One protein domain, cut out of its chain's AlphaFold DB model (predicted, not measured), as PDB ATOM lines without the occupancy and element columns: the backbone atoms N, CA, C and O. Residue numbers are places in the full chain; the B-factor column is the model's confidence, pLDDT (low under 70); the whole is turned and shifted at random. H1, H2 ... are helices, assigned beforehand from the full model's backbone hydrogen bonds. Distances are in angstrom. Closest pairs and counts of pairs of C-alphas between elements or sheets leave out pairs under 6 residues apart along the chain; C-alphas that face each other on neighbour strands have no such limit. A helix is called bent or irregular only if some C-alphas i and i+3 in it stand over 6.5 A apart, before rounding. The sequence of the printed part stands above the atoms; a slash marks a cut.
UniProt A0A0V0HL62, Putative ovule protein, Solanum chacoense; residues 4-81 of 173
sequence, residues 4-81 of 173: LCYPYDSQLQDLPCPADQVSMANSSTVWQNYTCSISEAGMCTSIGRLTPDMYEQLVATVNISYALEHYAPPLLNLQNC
ATOM      1  N   LEU A   4     152.506 101.117 177.244       91.38
ATOM      2  CA  LEU A   4     151.821 102.377 176.966       91.38
ATOM      3  C   LEU A   4     150.351 102.120 176.634       91.38
ATOM      4  O   LEU A   4     150.026 101.219 175.862       91.38
ATOM      5  N   CYS A   5     149.502 102.939 177.233       90.00
ATOM      6  CA  CYS A   5     148.076 103.023 176.982       90.00
ATOM      7  C   CYS A   5     147.795 103.958 175.805       90.00
ATOM      8  O   CYS A   5     148.471 104.976 175.644       90.00
ATOM      9  N   TYR A   6     146.789 103.616 175.002       85.31
ATOM     10  CA  TYR A   6     146.272 104.520 173.985       85.31
ATOM     11  C   TYR A   6     145.242 105.470 174.632       85.31
ATOM     12  O   TYR A   6     144.320 104.982 175.283       85.31
ATOM     13  N   PRO A   7     145.398 106.798 174.493       81.31
ATOM     14  CA  PRO A   7     144.639 107.784 175.272       81.31
ATOM     15  C   PRO A   7     143.183 107.975 174.824       81.31
ATOM     16  O   PRO A   7     142.396 108.540 175.580       81.31
ATOM     17  N   TYR A   8     142.808 107.501 173.629       83.62
ATOM     18  CA  TYR A   8     141.487 107.744 173.044       83.62
ATOM     19  C   TYR A   8     140.711 106.456 172.750       83.62
ATOM     20  O   TYR A   8     141.291 105.411 172.469       83.62
ATOM     21  N   ASP A   9     139.385 106.513 172.754       81.62
ATOM     22  CA  ASP A   9     138.554 105.411 172.267       81.62
ATOM     23  C   ASP A   9     138.345 105.458 170.735       81.62
ATOM     24  O   ASP A   9     138.888 106.302 170.018       81.62
ATOM     25  N   SER A  10     137.538 104.535 170.199       82.06
ATOM     26  CA  SER A  10     137.205 104.503 168.764       82.06
ATOM     27  C   SER A  10     136.395 105.714 168.286       82.06
ATOM     28  O   SER A  10     136.248 105.907 167.079       82.06
ATOM     29  N   GLN A  11     135.863 106.512 169.212       83.25
ATOM     30  CA  GLN A  11     135.138 107.758 168.978       83.25
ATOM     31  C   GLN A  11     136.002 108.997 169.284       83.25
ATOM     32  O   GLN A  11     135.470 110.107 169.285       83.25
ATOM     33  N   LEU A  12     137.315 108.827 169.501       77.50
ATOM     34  CA  LEU A  12     138.279 109.882 169.842       77.50
ATOM     35  C   LEU A  12     137.993 110.594 171.183       77.50
ATOM     36  O   LEU A  12     138.393 111.742 171.373       77.50
ATOM     37  N   GLN A  13     137.312 109.937 172.120       80.81
ATOM     38  CA  GLN A  13     137.092 110.469 173.469       80.81
ATOM     39  C   GLN A  13     138.200 110.028 174.422       80.81
ATOM     40  O   GLN A  13     138.708 108.914 174.303       80.81
ATOM     41  N   ASP A  14     138.544 110.898 175.376       82.50
ATOM     42  CA  ASP A  14     139.526 110.603 176.421       82.50
ATOM     43  C   ASP A  14     139.114 109.356 177.210       82.50
ATOM     44  O   ASP A  14     138.029 109.299 177.801       82.50
ATOM     45  N   LEU A  15     139.998 108.361 177.241       84.25
ATOM     46  CA  LEU A  15     139.755 107.094 177.914       84.25
ATOM     47  C   LEU A  15     140.756 106.894 179.063       84.25
ATOM     48  O   LEU A  15     141.969 106.982 178.853       84.25
ATOM     49  N   PRO A  16     140.293 106.583 180.289       84.44
ATOM     50  CA  PRO A  16     141.195 106.256 181.381       84.44
ATOM     51  C   PRO A  16     141.916 104.933 181.107       84.44
ATOM     52  O   PRO A  16     141.316 103.937 180.702       84.44
ATOM     53  N   CYS A  17     143.219 104.920 181.379       87.19
ATOM     54  CA  CYS A  17     144.051 103.754 181.134       87.19
ATOM     55  C   CYS A  17     143.737 102.598 182.096       87.19
ATOM     56  O   CYS A  17     143.567 102.828 183.298       87.19
ATOM     57  N   PRO A  18     143.696 101.350 181.598       86.69
ATOM     58  CA  PRO A  18     143.500 100.177 182.439       86.69
ATOM     59  C   PRO A  18     144.723  99.918 183.331       86.69
ATOM     60  O   PRO A  18     145.830 100.376 183.053       86.69
ATOM     61  N   ALA A  19     144.521  99.168 184.416       83.56
ATOM     62  CA  ALA A  19     145.510  98.995 185.487       83.56
ATOM     63  C   ALA A  19     146.831  98.320 185.054       83.56
ATOM     64  O   ALA A  19     147.832  98.418 185.761       83.56
ATOM     65  N   ASP A  20     146.851  97.628 183.914       85.94
ATOM     66  CA  ASP A  20     148.029  96.974 183.332       85.94
ATOM     67  C   ASP A  20     148.829  97.882 182.376       85.94
ATOM     68  O   ASP A  20     149.885  97.484 181.865       85.94
ATOM     69  N   GLN A  21     148.349  99.105 182.143       91.12
ATOM     70  CA  GLN A  21     148.917 100.062 181.201       91.12
ATOM     71  C   GLN A  21     149.214 101.404 181.875       91.12
ATOM     72  O   GLN A  21     148.712 101.725 182.950       91.12
ATOM     73  N   VAL A  22     150.070 102.198 181.240       92.25
ATOM     74  CA  VAL A  22     150.480 103.519 181.731       92.25
ATOM     75  C   VAL A  22     150.293 104.574 180.653       92.25
ATOM     76  O   VAL A  22     150.579 104.333 179.481       92.25
ATOM     77  N   SER A  23     149.826 105.757 181.043       91.06
ATOM     78  CA  SER A  23     149.776 106.914 180.147       91.06
ATOM     79  C   SER A  23     151.185 107.424 179.828       91.06
ATOM     80  O   SER A  23     152.119 107.225 180.613       91.06
ATOM     81  N   MET A  24     151.341 108.127 178.701       89.50
ATOM     82  CA  MET A  24     152.621 108.742 178.316       89.50
ATOM     83  C   MET A  24     153.162 109.709 179.379       89.50
ATOM     84  O   MET A  24     154.367 109.771 179.584       89.50
ATOM     85  N   ALA A  25     152.284 110.415 180.098       88.19
ATOM     86  CA  ALA A  25     152.681 111.361 181.142       88.19
ATOM     87  C   ALA A  25     153.362 110.692 182.353       88.19
ATOM     88  O   ALA A  25     154.273 111.266 182.942       88.19
ATOM     89  N   ASN A  26     152.934 109.481 182.725       91.06
ATOM     90  CA  ASN A  26     153.401 108.796 183.937       91.06
ATOM     91  C   ASN A  26     154.416 107.678 183.654       91.06
ATOM     92  O   ASN A  26     155.017 107.126 184.579       91.06
ATOM     93  N   SER A  27     154.592 107.299 182.388       92.56
ATOM     94  CA  SER A  27     155.382 106.128 182.005       92.56
ATOM     95  C   SER A  27     156.859 106.255 182.377       92.56
ATOM     96  O   SER A  27     157.441 105.262 182.805       92.56
ATOM     97  N   SER A  28     157.451 107.453 182.311       93.12
ATOM     98  CA  SER A  28     158.850 107.691 182.699       93.12
ATOM     99  C   SER A  28     159.107 107.313 184.161       93.12
ATOM    100  O   SER A  28     159.997 106.513 184.451       93.12
ATOM    101  N   THR A  29     158.263 107.790 185.077       93.31
ATOM    102  CA  THR A  29     158.351 107.480 186.508       93.31
ATOM    103  C   THR A  29     158.096 106.001 186.786       93.31
ATOM    104  O   THR A  29     158.802 105.385 187.584       93.31
ATOM    105  N   VAL A  30     157.109 105.394 186.118       93.06
ATOM    106  CA  VAL A  30     156.788 103.975 186.338       93.06
ATOM    107  C   VAL A  30     157.900 103.065 185.816       93.06
ATOM    108  O   VAL A  30     158.258 102.095 186.484       93.06
ATOM    109  N   TRP A  31     158.467 103.358 184.646       93.56
ATOM    110  CA  TRP A  31     159.524 102.548 184.039       93.56
ATOM    111  C   TRP A  31     160.862 102.661 184.755       93.56
ATOM    112  O   TRP A  31     161.610 101.684 184.756       93.56
ATOM    113  N   GLN A  32     161.125 103.778 185.433       92.81
ATOM    114  CA  GLN A  32     162.328 103.955 186.245       92.81
ATOM    115  C   GLN A  32     162.474 102.865 187.323       92.81
ATOM    116  O   GLN A  32     163.577 102.385 187.572       92.81
ATOM    117  N   ASN A  33     161.359 102.390 187.893       92.44
ATOM    118  CA  ASN A  33     161.348 101.297 188.877       92.44
ATOM    119  C   ASN A  33     161.694  99.917 188.286       92.44
ATOM    120  O   ASN A  33     161.857  98.951 189.028       92.44
ATOM    121  N   TYR A  34     161.781  99.800 186.961       92.25
ATOM    122  CA  TYR A  34     162.168  98.573 186.262       92.25
ATOM    123  C   TYR A  34     163.596  98.641 185.696       92.25
ATOM    124  O   TYR A  34     164.019  97.689 185.025       92.25
ATOM    125  N   THR A  35     164.332  99.727 185.957       93.94
ATOM    126  CA  THR A  35     165.724  99.904 185.534       93.94
ATOM    127  C   THR A  35     166.670  99.089 186.413       93.94
ATOM    128  O   THR A  35     166.593  99.122 187.640       93.94
ATOM    129  N   CYS A  36     167.566  98.341 185.778       93.31
ATOM    130  CA  CYS A  36     168.565  97.503 186.428       93.31
ATOM    131  C   CYS A  36     169.948  98.178 186.445       93.31
ATOM    132  O   CYS A  36     170.247  99.045 185.622       93.31
ATOM    133  N   SER A  37     170.835  97.722 187.332       92.38
ATOM    134  CA  SER A  37     172.275  97.955 187.204       92.38
ATOM    135  C   SER A  37     172.852  97.040 186.127       92.38
ATOM    136  O   SER A  37     172.417  95.895 185.989       92.38
ATOM    137  N   ILE A  38     173.843  97.524 185.382       94.00
ATOM    138  CA  ILE A  38     174.491  96.775 184.297       94.00
ATOM    139  C   ILE A  38     175.832  96.180 184.739       94.00
ATOM    140  O   ILE A  38     176.521  96.746 185.586       94.00
ATOM    141  N   SER A  39     176.200  95.032 184.171       90.69
ATOM    142  CA  SER A  39     177.563  94.487 184.217       90.69
ATOM    143  C   SER A  39     178.449  95.109 183.135       90.69
ATOM    144  O   SER A  39     177.953  95.756 182.214       90.69
ATOM    145  N   GLU A  40     179.755  94.830 183.178       87.62
ATOM    146  CA  GLU A  40     180.691  95.189 182.097       87.62
ATOM    147  C   GLU A  40     180.307  94.573 180.739       87.62
ATOM    148  O   GLU A  40     180.614  95.131 179.692       87.62
ATOM    149  N   ALA A  41     179.572  93.455 180.746       86.75
ATOM    150  CA  ALA A  41     179.034  92.820 179.544       86.75
ATOM    151  C   ALA A  41     177.720  93.461 179.043       86.75
ATOM    152  O   ALA A  41     177.109  92.945 178.109       86.75
ATOM    153  N   GLY A  42     177.244  94.541 179.678       84.56
ATOM    154  CA  GLY A  42     176.020  95.252 179.293       84.56
ATOM    155  C   GLY A  42     174.714  94.548 179.681       84.56
ATOM    156  O   GLY A  42     173.646  94.932 179.209       84.56
ATOM    157  N   MET A  43     174.770  93.522 180.535       88.69
ATOM    158  CA  MET A  43     173.590  92.774 180.986       88.69
ATOM    159  C   MET A  43     173.106  93.253 182.357       88.69
ATOM    160  O   MET A  43     173.912  93.640 183.200       88.69
ATOM    161  N   CYS A  44     171.797  93.169 182.608       91.50
ATOM    162  CA  CYS A  44     171.224  93.465 183.921       91.50
ATOM    163  C   CYS A  44     171.754  92.518 185.007       91.50
ATOM    164  O   CYS A  44     171.603  91.302 184.894       91.50
ATOM    165  N   THR A  45     172.314  93.078 186.079       90.12
ATOM    166  CA  THR A  45     172.786  92.344 187.266       90.12
ATOM    167  C   THR A  45     171.821  92.427 188.442       90.12
ATOM    168  O   THR A  45     171.755  91.493 189.239       90.12
ATOM    169  N   SER A  46     171.053  93.514 188.554       90.62
ATOM    170  CA  SER A  46     170.023  93.675 189.582       90.62
ATOM    171  C   SER A  46     168.626  93.298 189.083       90.62
ATOM    172  O   SER A  46     168.398  93.024 187.902       90.62
ATOM    173  N   ILE A  47     167.667  93.293 190.013       85.81
ATOM    174  CA  ILE A  47     166.248  93.097 189.719       85.81
ATOM    175  C   ILE A  47     165.767  94.264 188.850       85.81
ATOM    176  O   ILE A  47     165.665  95.396 189.309       85.81
ATOM    177  N   GLY A  48     165.481  93.973 187.584       87.00
ATOM    178  CA  GLY A  48     165.042  94.941 186.586       87.00
ATOM    179  C   GLY A  48     165.087  94.321 185.191       87.00
ATOM    180  O   GLY A  48     165.611  93.221 184.998       87.00
ATOM    181  N   ARG A  49     164.471  94.986 184.216       87.00
ATOM    182  CA  ARG A  49     164.425  94.524 182.815       87.00
ATOM    183  C   ARG A  49     164.944  95.558 181.823       87.00
ATOM    184  O   ARG A  49     165.202  95.182 180.686       87.00
ATOM    185  N   LEU A  50     165.087  96.818 182.232       92.50
ATOM    186  CA  LEU A  50     165.635  97.874 181.389       92.50
ATOM    187  C   LEU A  50     167.063  98.180 181.811       92.50
ATOM    188  O   LEU A  50     167.311  98.443 182.986       92.50
ATOM    189  N   THR A  51     167.986  98.211 180.857       93.25
ATOM    190  CA  THR A  51     169.278  98.866 181.073       93.25
ATOM    191  C   THR A  51     169.090 100.391 181.079       93.25
ATOM    192  O   THR A  51     168.090 100.885 180.549       93.25
ATOM    193  N   PRO A  52     170.031 101.161 181.651       92.94
ATOM    194  CA  PRO A  52     169.971 102.621 181.627       92.94
ATOM    195  C   PRO A  52     169.826 103.198 180.209       92.94
ATOM    196  O   PRO A  52     169.000 104.076 179.995       92.94
ATOM    197  N   ASP A  53     170.543 102.635 179.231       93.31
ATOM    198  CA  ASP A  53     170.472 103.057 177.825       93.31
ATOM    199  C   ASP A  53     169.084 102.805 177.205       93.31
ATOM    200  O   ASP A  53     168.487 103.695 176.599       93.31
ATOM    201  N   MET A  54     168.501 101.622 177.447       92.75
ATOM    202  CA  MET A  54     167.133 101.322 177.007       92.75
ATOM    203  C   MET A  54     166.117 102.272 177.644       92.75
ATOM    204  O   MET A  54     165.176 102.704 176.978       92.75
ATOM    205  N   TYR A  55     166.287 102.586 178.931       94.06
ATOM    206  CA  TYR A  55     165.421 103.523 179.642       94.06
ATOM    207  C   TYR A  55     165.479 104.924 179.023       94.06
ATOM    208  O   TYR A  55     164.425 105.505 178.764       94.06
ATOM    209  N   GLU A  56     166.670 105.446 178.722       95.00
ATOM    210  CA  GLU A  56     166.809 106.757 178.077       95.00
ATOM    211  C   GLU A  56     166.137 106.794 176.701       95.00
ATOM    212  O   GLU A  56     165.370 107.717 176.419       95.00
ATOM    213  N   GLN A  57     166.334 105.764 175.875       95.44
ATOM    214  CA  GLN A  57     165.687 105.666 174.560       95.44
ATOM    215  C   GLN A  57     164.155 105.605 174.667       95.44
ATOM    216  O   GLN A  57     163.438 106.266 173.905       95.44
ATOM    217  N   LEU A  58     163.639 104.847 175.638       93.81
ATOM    218  CA  LEU A  58     162.206 104.742 175.908       93.81
ATOM    219  C   LEU A  58     161.611 106.077 176.371       93.81
ATOM    220  O   LEU A  58     160.569 106.488 175.854       93.81
ATOM    221  N   VAL A  59     162.274 106.774 177.297       94.75
ATOM    222  CA  VAL A  59     161.817 108.081 177.794       94.75
ATOM    223  C   VAL A  59     161.901 109.147 176.708       94.75
ATOM    224  O   VAL A  59     160.960 109.925 176.561       94.75
ATOM    225  N   ALA A  60     162.968 109.167 175.909       95.25
ATOM    226  CA  ALA A  60     163.095 110.095 174.788       95.25
ATOM    227  C   ALA A  60     161.945 109.915 173.786       95.25
ATOM    228  O   ALA A  60     161.300 110.889 173.395       95.25
ATOM    229  N   THR A  61     161.632 108.663 173.439       93.69
ATOM    230  CA  THR A  61     160.526 108.333 172.531       93.69
ATOM    231  C   THR A  61     159.181 108.773 173.104       93.69
ATOM    232  O   THR A  61     158.411 109.438 172.412       93.69
ATOM    233  N   VAL A  62     158.918 108.462 174.378       93.19
ATOM    234  CA  VAL A  62     157.684 108.870 175.066       93.19
ATOM    235  C   VAL A  62     157.545 110.383 175.148       93.19
ATOM    236  O   VAL A  62     156.443 110.901 174.999       93.19
ATOM    237  N   ASN A  63     158.633 111.106 175.396       92.56
ATOM    238  CA  ASN A  63     158.585 112.557 175.532       92.56
ATOM    239  C   ASN A  63     158.229 113.224 174.194       92.56
ATOM    240  O   ASN A  63     157.418 114.148 174.148       92.56
ATOM    241  N   ILE A  64     158.781 112.708 173.090       90.81
ATOM    242  CA  ILE A  64     158.427 113.151 171.735       90.81
ATOM    243  C   ILE A  64     156.965 112.826 171.434       90.81
ATOM    244  O   ILE A  64     156.241 113.682 170.924       90.81
ATOM    245  N   SER A  65     156.511 111.612 171.749       88.69
ATOM    246  CA  SER A  65     155.130 111.219 171.484       88.69
ATOM    247  C   SER A  65     154.132 111.979 172.356       88.69
ATOM    248  O   SER A  65     153.088 112.362 171.849       88.69
ATOM    249  N   TYR A  66     154.474 112.277 173.612       88.62
ATOM    250  CA  TYR A  66     153.679 113.117 174.511       88.62
ATOM    251  C   TYR A  66     153.559 114.543 173.974       88.62
ATOM    252  O   TYR A  66     152.465 115.102 173.913       88.62
ATOM    253  N   ALA A  67     154.675 115.125 173.524       87.12
ATOM    254  CA  ALA A  67     154.653 116.422 172.866       87.12
ATOM    255  C   ALA A  67     153.750 116.372 171.626       87.12
ATOM    256  O   ALA A  67     152.899 117.238 171.451       87.12
ATOM    257  N   LEU A  68     153.874 115.342 170.789       85.12
ATOM    258  CA  LEU A  68     153.020 115.211 169.618       85.12
ATOM    259  C   LEU A  68     151.547 115.031 170.000       85.12
ATOM    260  O   LEU A  68     150.713 115.683 169.401       85.12
ATOM    261  N   GLU A  69     151.203 114.223 170.996       81.56
ATOM    262  CA  GLU A  69     149.823 114.063 171.471       81.56
ATOM    263  C   GLU A  69     149.228 115.395 171.951       81.56
ATOM    264  O   GLU A  69     148.086 115.718 171.631       81.56
ATOM    265  N   HIS A  70     150.021 116.204 172.654       80.94
ATOM    266  CA  HIS A  70     149.569 117.481 173.200       80.94
ATOM    267  C   HIS A  70     149.522 118.606 172.152       80.94
ATOM    268  O   HIS A  70     148.642 119.467 172.183       80.94
ATOM    269  N   TYR A  71     150.457 118.605 171.197       78.38
ATOM    270  CA  TYR A  71     150.579 119.643 170.171       78.38
ATOM    271  C   TYR A  71     149.935 119.261 168.828       78.38
ATOM    272  O   TYR A  71     149.679 120.143 168.010       78.38
ATOM    273  N   ALA A  72     149.609 117.993 168.569       76.12
ATOM    274  CA  ALA A  72     148.949 117.572 167.331       76.12
ATOM    275  C   ALA A  72     147.527 118.130 167.176       76.12
ATOM    276  O   ALA A  72     147.224 118.575 166.072       76.12
ATOM    277  N   PRO A  73     146.655 118.188 168.203       70.75
ATOM    278  CA  PRO A  73     145.315 118.758 168.052       70.75
ATOM    279  C   PRO A  73     145.307 120.213 167.533       70.75
ATOM    280  O   PRO A  73     144.576 120.497 166.577       70.75
ATOM    281  N   PRO A  74     146.141 121.146 168.046       63.12
ATOM    282  CA  PRO A  74     146.250 122.474 167.445       63.12
ATOM    283  C   PRO A  74     146.892 122.458 166.047       63.12
ATOM    284  O   PRO A  74     146.480 123.251 165.202       63.12
ATOM    285  N   LEU A  75     147.831 121.547 165.755       64.88
ATOM    286  CA  LEU A  75     148.425 121.403 164.414       64.88
ATOM    287  C   LEU A  75     147.424 120.865 163.370       64.88
ATOM    288  O   LEU A  75     147.393 121.347 162.240       64.88
ATOM    289  N   LEU A  76     146.555 119.928 163.748       60.81
ATOM    290  CA  LEU A  76     145.444 119.425 162.927       60.81
ATOM    291  C   LEU A  76     144.396 120.518 162.671       60.81
ATOM    292  O   LEU A  76     143.827 120.612 161.584       60.81
ATOM    293  N   ASN A  77     144.198 121.424 163.627       54.31
ATOM    294  CA  ASN A  77     143.335 122.590 163.442       54.31
ATOM    295  C   ASN A  77     143.905 123.643 162.473       54.31
ATOM    296  O   ASN A  77     143.128 124.427 161.916       54.31
ATOM    297  N   LEU A  78     145.217 123.640 162.197       55.62
ATOM    298  CA  LEU A  78     145.808 124.449 161.120       55.62
ATOM    299  C   LEU A  78     145.408 123.921 159.733       55.62
ATOM    300  O   LEU A  78     145.159 124.719 158.831       55.62
ATOM    301  N   GLN A  79     145.276 122.597 159.574       51.38
ATOM    302  CA  GLN A  79     144.852 121.964 158.319       51.38
ATOM    303  C   GLN A  79     143.418 122.353 157.934       51.38
ATOM    304  O   GLN A  79     143.118 122.552 156.758       51.38
ATOM    305  N   ASN A  80     142.537 122.517 158.924       52.97
ATOM    306  CA  ASN A  80     141.136 122.855 158.686       52.97
ATOM    307  C   ASN A  80     140.896 124.333 158.342       52.97
ATOM    308  O   ASN A  80     139.735 124.701 158.150       52.97
ATOM    309  N   CYS A  81     141.940 125.181 158.276       56.56
ATOM    310  CA  CYS A  81     141.926 126.626 157.967       56.56
ATOM    311  C   CYS A  81     140.971 127.507 158.805       56.56
ATOM    312  O   CYS A  81     141.083 128.728 158.776       56.56
TER     313      CYS A  81
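What this domain is: This is residues 4 to 81 of the 173 residues of the protein "Putative ovule protein" of Solanum chacoense (UniProt A0A0V0HL62). One long helix, H2, has a much shorter helix, H1, side by side with part of it, so that the two make a lopsided helical hairpin with long loops. Residues 33 to 51 loop out beyond one end of the pair, residues 4 to 23 make a wide loop that runs out and back before H1, and residues 70 to 81 stick out at the other end of H2. The printed part has 78 residues with two named helices, H1 then H2, and no named strand; its class is all helix, though under half of the residues, 37, are in named elements. The whole is loose, with a radius of gyration of the C-alphas of 16.4 A, and is a rod spanning 55 by 26 by 16 A.

Where its parts are: H2, residues 52 to 79, measures 39.3 A from C-alpha 52 at (169.971, 102.621, 181.627) to C-alpha 79 at (144.852, 121.964, 158.319). It has a kink of 49 degrees near residue 73, and is irregular, but only just: C-alphas 70 and 73 are 6.8 A apart. H1, residues 24 to 32, begins with C-alpha 24 at (152.621, 108.742, 178.316) and measures 13.4 A; it is irregular, with C-alphas 25 and 28 7.3 A apart.

How they stand to each other: H2 touches H1 with residues 55 to 66 alone. Their closest C-alphas, those of Val 59 and Ser 28, are 5.7 A apart. They run opposite ways at a shallow tilt of 3 degrees, a helical hairpin. O i to N i+4 pairs are within hydrogen-bond range in 21 of 24 cases in H2 and 3 of 5 in H1.

The domain as a whole: The C-alphas farthest apart, those of Glu 40 and Cys 81, are 55.4 A apart. The printed part has no cut. The link from H1 to H2, 19 residues, is long. Residues 70 to 81, of which 70 to 79 belong to H2, stand free. Mean pLDDT of the printed part is 85.4; residues 74 to 81 are under 70.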